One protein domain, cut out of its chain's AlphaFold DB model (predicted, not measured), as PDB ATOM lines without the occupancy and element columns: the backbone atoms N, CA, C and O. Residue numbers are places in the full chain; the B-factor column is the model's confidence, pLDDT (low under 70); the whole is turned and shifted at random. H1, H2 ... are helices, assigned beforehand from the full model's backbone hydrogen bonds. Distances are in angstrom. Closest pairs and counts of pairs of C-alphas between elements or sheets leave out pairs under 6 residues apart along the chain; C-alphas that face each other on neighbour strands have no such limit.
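AT A GLANCE: This is residues 236 to 296 of the 300 residues of an uncharacterized protein of Comamonadaceae bacterium (UniProt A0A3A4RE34). Starting from the longest helix, H1, three helices H1, H2 and H3 fold back and forth in a row with H2 in the middle; H3 is nearly antiparallel to H2, while H1 is set more slantwise to it. Two short helices, H4 and H5, follow the stretch that leads back from H3: H4 comes near both H2 and H1, and H5 packs on H1; H3 and H5 lie toward opposite ends of the longest axis. The printed part has 61 residues with five named helices, in the order H1 to H5, and no named strand; its class is all helix. It is compact, with a radius of gyration of the C-alphas of 10.5 A, and spans 30 by 20 by 19 A.

HOW THE PARTS SIT: Start at H1, residues 236 to 247, and look across to H2, residues 253 to 263: they touch, the closest C-alphas being those of Phe 242 and Val 255, 6.0 A apart. This helical hairpin runs opposite ways at a steep tilt of 42 degrees. H2 is the hub, touching three other helices. Farther out is H3, residues 266 to 274, which touches H2, with the C-alphas of Phe 257 and Ala 272 closest at 5.2 A; this second helical hairpin runs opposite ways at a shallow tilt of 13 degrees. H1 and H3 are apart. Next find H4, residues 283 to 289, which only just touches H2, with 3 pairs of C-alphas within 8 A, the closest being Asp 254 and Val 286 at 6.7 A. H4 is close to H1 but not clearly touching. H5, residues 291 to 294, touches residues 241 to 245 of H1 alone, the C-alphas of Gln 241 and Leu 294 coming closest at 6.8 A. In H1, H2, H3 and H4 every O i to N i+4 pair is within hydrogen-bond range; H5 is too short for such a pair.

IN THESE COORDINATES: Find C-alpha 236 at (69.260, 92.426, -5.948); from there H1 runs 16.4 A to C-alpha 247. H2 begins at C-alpha 253, at (56.648, 96.093, 9.653), and covers 15.3 A, and H3 covers 12.6 A. H4 measures 10.0 A, and the four residues of H5 end at C-alpha 294, at (58.533, 83.205, -0.973).

THE WHOLE: The C-alphas farthest apart are those of Ala 267 and Arg 295, at 29.9 A. The printed part has no cut. Look between H3 and H4 for a short link of 8 residues; the other links are tight. The mean pLDDT of the printed part is 73.7, and 24 residues are under 70, among them residues 260 to 270 and 277 to 285.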
ATOM      1  N   ASP A 236      70.410  92.404  -5.026       52.12
ATOM      2  CA  ASP A 236      69.260  92.426  -5.948       52.12
ATOM      3  C   ASP A 236      68.231  91.331  -5.620       52.12
ATOM      4  O   ASP A 236      67.022  91.549  -5.681       52.12
ATOM      5  N   GLY A 237      68.702  90.159  -5.179       66.62
ATOM      6  CA  GLY A 237      67.829  89.038  -4.820       66.62
ATOM      7  C   GLY A 237      67.028  89.269  -3.535       66.62
ATOM      8  O   GLY A 237      65.862  88.889  -3.464       66.62
ATOM      9  N   ARG A 238      67.626  89.918  -2.526       71.00
ATOM     10  CA  ARG A 238      66.959  90.167  -1.234       71.00
ATOM     11  C   ARG A 238      65.904  91.260  -1.348       71.00
ATOM     12  O   ARG A 238      64.803  91.089  -0.833       71.00
ATOM     13  N   LEU A 239      66.207  92.341  -2.067       79.56
ATOM     14  CA  LEU A 239      65.229  93.396  -2.324       79.56
ATOM     15  C   LEU A 239      64.017  92.852  -3.099       79.56
ATOM     16  O   LEU A 239      62.884  93.103  -2.697       79.56
ATOM     17  N   ALA A 240      64.245  92.038  -4.137       80.94
ATOM     18  CA  ALA A 240      63.167  91.410  -4.904       80.94
ATOM     19  C   ALA A 240      62.281  90.492  -4.040       80.94
ATOM     20  O   ALA A 240      61.059  90.496  -4.184       80.94
ATOM     21  N   GLN A 241      62.876  89.738  -3.110       83.38
ATOM     22  CA  GLN A 241      62.133  88.903  -2.165       83.38
ATOM     23  C   GLN A 241      61.248  89.741  -1.236       83.38
ATOM     24  O   GLN A 241      60.066  89.439  -1.092       83.38
ATOM     25  N   PHE A 242      61.769  90.821  -0.650       87.44
ATOM     26  CA  PHE A 242      60.968  91.691   0.217       87.44
ATOM     27  C   PHE A 242      59.872  92.450  -0.543       87.44
ATOM     28  O   PHE A 242      58.743  92.543  -0.063       87.44
ATOM     29  N   GLN A 243      60.155  92.931  -1.754       85.06
ATOM     30  CA  GLN A 243      59.146  93.562  -2.611       85.06
ATOM     31  C   GLN A 243      58.044  92.577  -3.021       85.06
ATOM     32  O   GLN A 243      56.872  92.950  -3.060       85.06
ATOM     33  N   TYR A 244      58.395  91.310  -3.267       87.62
ATOM     34  CA  TYR A 244      57.414  90.255  -3.509       87.62
ATOM     35  C   TYR A 244      56.531  89.995  -2.280       87.62
ATOM     36  O   TYR A 244      55.321  89.861  -2.420       87.62
ATOM     37  N   LEU A 245      57.097  89.981  -1.068       87.31
ATOM     38  CA  LEU A 245      56.306  89.839   0.163       87.31
ATOM     39  C   LEU A 245      55.261  90.955   0.299       87.31
ATOM     40  O   LEU A 245      54.100  90.674   0.598       87.31
ATOM     41  N   ILE A 246      55.639  92.200  -0.002       87.50
ATOM     42  CA  ILE A 246      54.692  93.321  -0.032       87.50
ATOM     43  C   ILE A 246      53.621  93.105  -1.113       87.50
ATOM     44  O   ILE A 246      52.439  93.324  -0.850       87.50
ATOM     45  N   SER A 247      53.999  92.647  -2.314       87.19
ATOM     46  CA  SER A 247      53.056  92.480  -3.429       87.19
ATOM     47  C   SER A 247      52.022  91.373  -3.200       87.19
ATOM     48  O   SER A 247      50.888  91.499  -3.662       87.19
ATOM     49  N   VAL A 248      52.364  90.332  -2.432       88.44
ATOM     50  CA  VAL A 248      51.416  89.288  -1.996       88.44
ATOM     51  C   VAL A 248      50.657  89.650  -0.714       88.44
ATOM     52  O   VAL A 248      49.904  88.831  -0.188       88.44
ATOM     53  N   GLY A 249      50.817  90.880  -0.221       87.56
ATOM     54  CA  GLY A 249      50.021  91.432   0.872       87.56
ATOM     55  C   GLY A 249      50.544  91.136   2.278       87.56
ATOM     56  O   GLY A 249      49.771  91.254   3.231       87.56
ATOM     57  N   VAL A 250      51.823  90.775   2.442       89.50
ATOM     58  CA  VAL A 250      52.436  90.649   3.774       89.50
ATOM     59  C   VAL A 250      52.511  92.023   4.435       89.50
ATOM     60  O   VAL A 250      53.151  92.944   3.931       89.50
ATOM     61  N   LYS A 251      51.855  92.152   5.591       87.56
ATOM     62  CA  LYS A 251      51.828  93.365   6.423       87.56
ATOM     63  C   LYS A 251      52.727  93.195   7.645       87.56
ATOM     64  O   LYS A 251      52.261  93.266   8.776       87.56
ATOM     65  N   ASP A 252      53.996  92.908   7.393       90.19
ATOM     66  CA  ASP A 252      55.023  92.805   8.427       90.19
ATOM     67  C   ASP A 252      55.842  94.111   8.442       90.19
ATOM     68  O   ASP A 252      56.430  94.462   7.410       90.19
ATOM     69  N   PRO A 253      55.869  94.862   9.559       79.56
ATOM     70  CA  PRO A 253      56.648  96.093   9.653       79.56
ATOM     71  C   PRO A 253      58.153  95.844   9.454       79.56
ATOM     72  O   PRO A 253      58.829  96.711   8.904       79.56
ATOM     73  N   ASP A 254      58.666  94.648   9.763       76.44
ATOM     74  CA  ASP A 254      60.063  94.276   9.514       76.44
ATOM     75  C   ASP A 254      60.351  94.130   8.009       76.44
ATOM     76  O   ASP A 254      61.425  94.493   7.530       76.44
ATOM     77  N   VAL A 255      59.378  93.647   7.227       85.88
ATOM     78  CA  VAL A 255      59.477  93.594   5.756       85.88
ATOM     79  C   VAL A 255      59.516  95.010   5.180       85.88
ATOM     80  O   VAL A 255      60.359  95.301   4.332       85.88
ATOM     81  N   ALA A 256      58.646  95.904   5.662       79.69
ATOM     82  CA  ALA A 256      58.634  97.307   5.245       79.69
ATOM     83  C   ALA A 256      59.943  98.027   5.615       79.69
ATOM     84  O   ALA A 256      60.491  98.770   4.799       79.69
ATOM     85  N   PHE A 257      60.482  97.746   6.804       76.12
ATOM     86  CA  PHE A 257      61.772  98.253   7.261       76.12
ATOM     87  C   PHE A 257      62.915  97.805   6.348       76.12
ATOM     88  O   PHE A 257      63.706  98.637   5.905       76.12
ATOM     89  N   TRP A 258      62.991  96.517   6.001       79.69
ATOM     90  CA  TRP A 258      64.055  96.015   5.129       79.69
ATOM     91  C   TRP A 258      63.952  96.525   3.689       79.69
ATOM     92  O   TRP A 258      64.991  96.797   3.088       79.69
ATOM     93  N   VAL A 259      62.745  96.732   3.148       78.69
ATOM     94  CA  VAL A 259      62.591  97.430   1.859       78.69
ATOM     95  C   VAL A 259      63.137  98.847   1.959       78.69
ATOM     96  O   VAL A 259      63.996  99.204   1.161       78.69
ATOM     97  N   ALA A 260      62.717  99.614   2.968       69.00
ATOM     98  CA  ALA A 260      63.138 101.001   3.138       69.00
ATOM     99  C   ALA A 260      64.659 101.140   3.352       69.00
ATOM    100  O   ALA A 260      65.292 102.015   2.765       69.00
ATOM    101  N   VAL A 261      65.278 100.225   4.109       64.31
ATOM    102  CA  VAL A 261      66.740 100.153   4.286       64.31
ATOM    103  C   VAL A 261      67.458  99.835   2.974       64.31
ATOM    104  O   VAL A 261      68.486 100.439   2.675       64.31
ATOM    105  N   LEU A 262      66.949  98.891   2.178       68.44
ATOM    106  CA  LEU A 262      67.592  98.484   0.925       68.44
ATOM    107  C   LEU A 262      67.402  99.504  -0.206       68.44
ATOM    108  O   LEU A 262      68.227  99.541  -1.118       68.44
ATOM    109  N   THR A 263      66.356 100.331  -0.147       64.62
ATOM    110  CA  THR A 263      66.098 101.412  -1.112       64.62
ATOM    111  C   THR A 263      66.617 102.778  -0.661       64.62
ATOM    112  O   THR A 263      66.543 103.723  -1.441       64.62
ATOM    113  N   GLY A 264      67.117 102.903   0.574       56.56
ATOM    114  CA  GLY A 264      67.542 104.183   1.154       56.56
ATOM    115  C   GLY A 264      66.388 105.155   1.445       56.56
ATOM    116  O   GLY A 264      66.582 106.367   1.428       56.56
ATOM    117  N   ASP A 265      65.174 104.646   1.677       66.12
ATOM    118  CA  ASP A 265      63.994 105.461   1.987       66.12
ATOM    119  C   ASP A 265      63.923 105.773   3.490       66.12
ATOM    120  O   ASP A 265      63.329 105.036   4.276       66.12
ATOM    121  N   HIS A 266      64.530 106.889   3.897       56.91
ATOM    122  CA  HIS A 266      64.574 107.322   5.298       56.91
ATOM    123  C   HIS A 266      63.181 107.544   5.916       56.91
ATOM    124  O   HIS A 266      62.942 107.136   7.049       56.91
ATOM    125  N   ALA A 267      62.233 108.116   5.163       60.81
ATOM    126  CA  ALA A 267      60.866 108.313   5.647       60.81
ATOM    127  C   ALA A 267      60.123 106.972   5.801       60.81
ATOM    128  O   ALA A 267      59.331 106.788   6.730       60.81
ATOM    129  N   GLY A 268      60.404 106.016   4.911       60.69
ATOM    130  CA  GLY A 268      59.935 104.637   5.013       60.69
ATOM    131  C   GLY A 268      60.482 103.905   6.241       60.69
ATOM    132  O   GLY A 268      59.733 103.166   6.882       60.69
ATOM    133  N   ILE A 269      61.744 104.152   6.612       56.22
ATOM    134  CA  ILE A 269      62.363 103.597   7.825       56.22
ATOM    135  C   ILE A 269      61.631 104.104   9.069       56.22
ATOM    136  O   ILE A 269      61.143 103.288   9.850       56.22
ATOM    137  N   ASP A 270      61.479 105.420   9.229       54.81
ATOM    138  CA  ASP A 270      60.805 106.009  10.397       54.81
ATOM    139  C   ASP A 270      59.363 105.509  10.535       54.81
ATOM    140  O   ASP A 270      58.894 105.167  11.627       54.81
ATOM    141  N   LYS A 271      58.664 105.388   9.402       70.75
ATOM    142  CA  LYS A 271      57.312 104.842   9.365       70.75
ATOM    143  C   LYS A 271      57.277 103.374   9.789       70.75
ATOM    144  O   LYS A 271      56.425 103.020  10.601       70.75
ATOM    145  N   ALA A 272      58.183 102.532   9.295       65.50
ATOM    146  CA  ALA A 272      58.238 101.123   9.677       65.50
ATOM    147  C   ALA A 272      58.543 100.950  11.177       65.50
ATOM    148  O   ALA A 272      57.895 100.152  11.853       65.50
ATOM    149  N   LEU A 273      59.445 101.770  11.729       59.12
ATOM    150  CA  LEU A 273      59.750 101.790  13.162       59.12
ATOM    151  C   LEU A 273      58.547 102.218  14.007       59.12
ATOM    152  O   LEU A 273      58.234 101.570  15.003       59.12
ATOM    153  N   SER A 274      57.807 103.243  13.575       71.56
ATOM    154  CA  SER A 274      56.564 103.660  14.246       71.56
ATOM    155  C   SER A 274      55.466 102.585  14.221       71.56
ATOM    156  O   SER A 274      54.557 102.605  15.046       71.56
ATOM    157  N   GLN A 275      55.562 101.636  13.286       72.06
ATOM    158  CA  GLN A 275      54.662 100.491  13.143       72.06
ATOM    159  C   GLN A 275      55.160  99.240  13.885       72.06
ATOM    160  O   GLN A 275      54.523  98.193  13.793       72.06
ATOM    161  N   GLY A 276      56.258  99.354  14.641       73.44
ATOM    162  CA  GLY A 276      56.786  98.287  15.488       73.44
ATOM    163  C   GLY A 276      57.843  97.406  14.829       73.44
ATOM    164  O   GLY A 276      58.047  96.293  15.303       73.44
ATOM    165  N   ALA A 277      58.500  97.867  13.758       59.84
ATOM    166  CA  ALA A 277      59.619  97.133  13.171       59.84
ATOM    167  C   ALA A 277      60.783  97.008  14.169       59.84
ATOM    168  O   ALA A 277      61.218  97.998  14.766       59.84
ATOM    169  N   ASP A 278      61.313  95.798  14.328       61.94
ATOM    170  CA  ASP A 278      62.449  95.517  15.197       61.94
ATOM    171  C   ASP A 278      63.757  95.838  14.469       61.94
ATOM    172  O   ASP A 278      64.201  95.122  13.575       61.94
ATOM    173  N   VAL A 279      64.439  96.900  14.897       52.28
ATOM    174  CA  VAL A 279      65.751  97.299  14.355       52.28
ATOM    175  C   VAL A 279      66.825  96.211  14.453       52.28
ATOM    176  O   VAL A 279      67.836  96.296  13.752       52.28
ATOM    177  N   ASN A 280      66.637  95.213  15.320       47.09
ATOM    178  CA  ASN A 280      67.599  94.144  15.573       47.09
ATOM    179  C   ASN A 280      67.325  92.881  14.749       47.09
ATOM    180  O   ASN A 280      68.159  91.967  14.733       47.09
ATOM    181  N   VAL A 281      66.186  92.804  14.052       52.03
ATOM    182  CA  VAL A 281      65.842  91.633  13.248       52.03
ATOM    183  C   VAL A 281      66.686  91.604  11.977       52.03
ATOM    184  O   VAL A 281      66.741  92.559  11.204       52.03
ATOM    185  N   THR A 282      67.370  90.489  11.732       65.31
ATOM    186  CA  THR A 282      68.154  90.331  10.498       65.31
ATOM    187  C   THR A 282      67.240  90.035   9.311       65.31
ATOM    188  O   THR A 282      66.229  89.348   9.459       65.31
ATOM    189  N   ASP A 283      67.624  90.471   8.111       61.28
ATOM    190  CA  ASP A 283      66.876  90.197   6.878       61.28
ATOM    191  C   ASP A 283      66.593  88.704   6.665       61.28
ATOM    192  O   ASP A 283      65.520  88.307   6.222       61.28
ATOM    193  N   THR A 284      67.537  87.856   7.055       69.81
ATOM    194  CA  THR A 284      67.438  86.403   6.945       69.81
ATOM    195  C   THR A 284      66.345  85.851   7.857       69.81
ATOM    196  O   THR A 284      65.590  84.980   7.432       69.81
ATOM    197  N   VAL A 285      66.213  86.385   9.075       69.81
ATOM    198  CA  VAL A 285      65.143  86.009  10.011       69.81
ATOM    199  C   VAL A 285      63.781  86.437   9.464       69.81
ATOM    200  O   VAL A 285      62.844  85.644   9.483       69.81
ATOM    201  N   VAL A 286      63.675  87.645   8.904       74.44
ATOM    202  CA  VAL A 286      62.419  88.132   8.309       74.44
ATOM    203  C   VAL A 286      62.016  87.288   7.098       74.44
ATOM    204  O   VAL A 286      60.872  86.852   6.997       74.44
ATOM    205  N   LEU A 287      62.954  86.968   6.205       80.50
ATOM    206  CA  LEU A 287      62.682  86.116   5.041       80.50
ATOM    207  C   LEU A 287      62.330  84.674   5.438       80.50
ATOM    208  O   LEU A 287      61.493  84.054   4.785       80.50
ATOM    209  N   GLN A 288      62.927  84.138   6.506       80.00
ATOM    210  CA  GLN A 288      62.572  82.819   7.042       80.00
ATOM    211  C   GLN A 288      61.140  82.782   7.588       80.00
ATOM    212  O   GLN A 288      60.425  81.820   7.312       80.00
ATOM    213  N   ARG A 289      60.686  83.836   8.287       87.00
ATOM    214  CA  ARG A 289      59.293  83.945   8.764       87.00
ATOM    215  C   ARG A 289      58.281  83.862   7.618       87.00
ATOM    216  O   ARG A 289      57.211  83.291   7.791       87.00
ATOM    217  N   HIS A 290      58.648  84.369   6.439       89.19
ATOM    218  CA  HIS A 290      57.784  84.406   5.253       89.19
ATOM    219  C   HIS A 290      58.192  83.418   4.155       89.19
ATOM    220  O   HIS A 290      57.833  83.584   2.986       89.19
ATOM    221  N   GLN A 291      58.927  82.360   4.507       84.56
ATOM    222  CA  GLN A 291      59.461  81.412   3.530       84.56
ATOM    223  C   GLN A 291      58.356  80.711   2.718       84.56
ATOM    224  O   GLN A 291      58.556  80.406   1.543       84.56
ATOM    225  N   GLU A 292      57.178  80.482   3.307       83.19
ATOM    226  CA  GLU A 292      56.025  79.899   2.609       83.19
ATOM    227  C   GLU A 292      55.479  80.799   1.498       83.19
ATOM    228  O   GLU A 292      55.146  80.306   0.419       83.19
ATOM    229  N   ALA A 293      55.436  82.114   1.731       83.00
ATOM    230  CA  ALA A 293      55.064  83.087   0.712       83.00
ATOM    231  C   ALA A 293      56.128  83.123  -0.395       83.00
ATOM    232  O   ALA A 293      55.799  82.994  -1.572       83.00
ATOM    233  N   LEU A 294      57.413  83.170  -0.024       82.19
ATOM    234  CA  LEU A 294      58.533  83.205  -0.973       82.19
ATOM    235  C   LEU A 294      58.634  81.954  -1.860       82.19
ATOM    236  O   LEU A 294      59.107  82.048  -2.989       82.19
ATOM    237  N   ARG A 295      58.158  80.783  -1.409       84.75
ATOM    238  CA  ARG A 295      58.103  79.563  -2.243       84.75
ATOM    239  C   ARG A 295      57.201  79.705  -3.472       84.75
ATOM    240  O   ARG A 295      57.370  78.948  -4.422       84.75
ATOM    241  N   ARG A 296      56.248  80.643  -3.445       81.75
ATOM    242  CA  ARG A 296      55.322  80.935  -4.553       81.75
ATOM    243  C   ARG A 296      55.850  82.017  -5.495       81.75
ATOM    244  O   ARG A 296      55.189  82.332  -6.484       81.75
TER     245      ARG A 296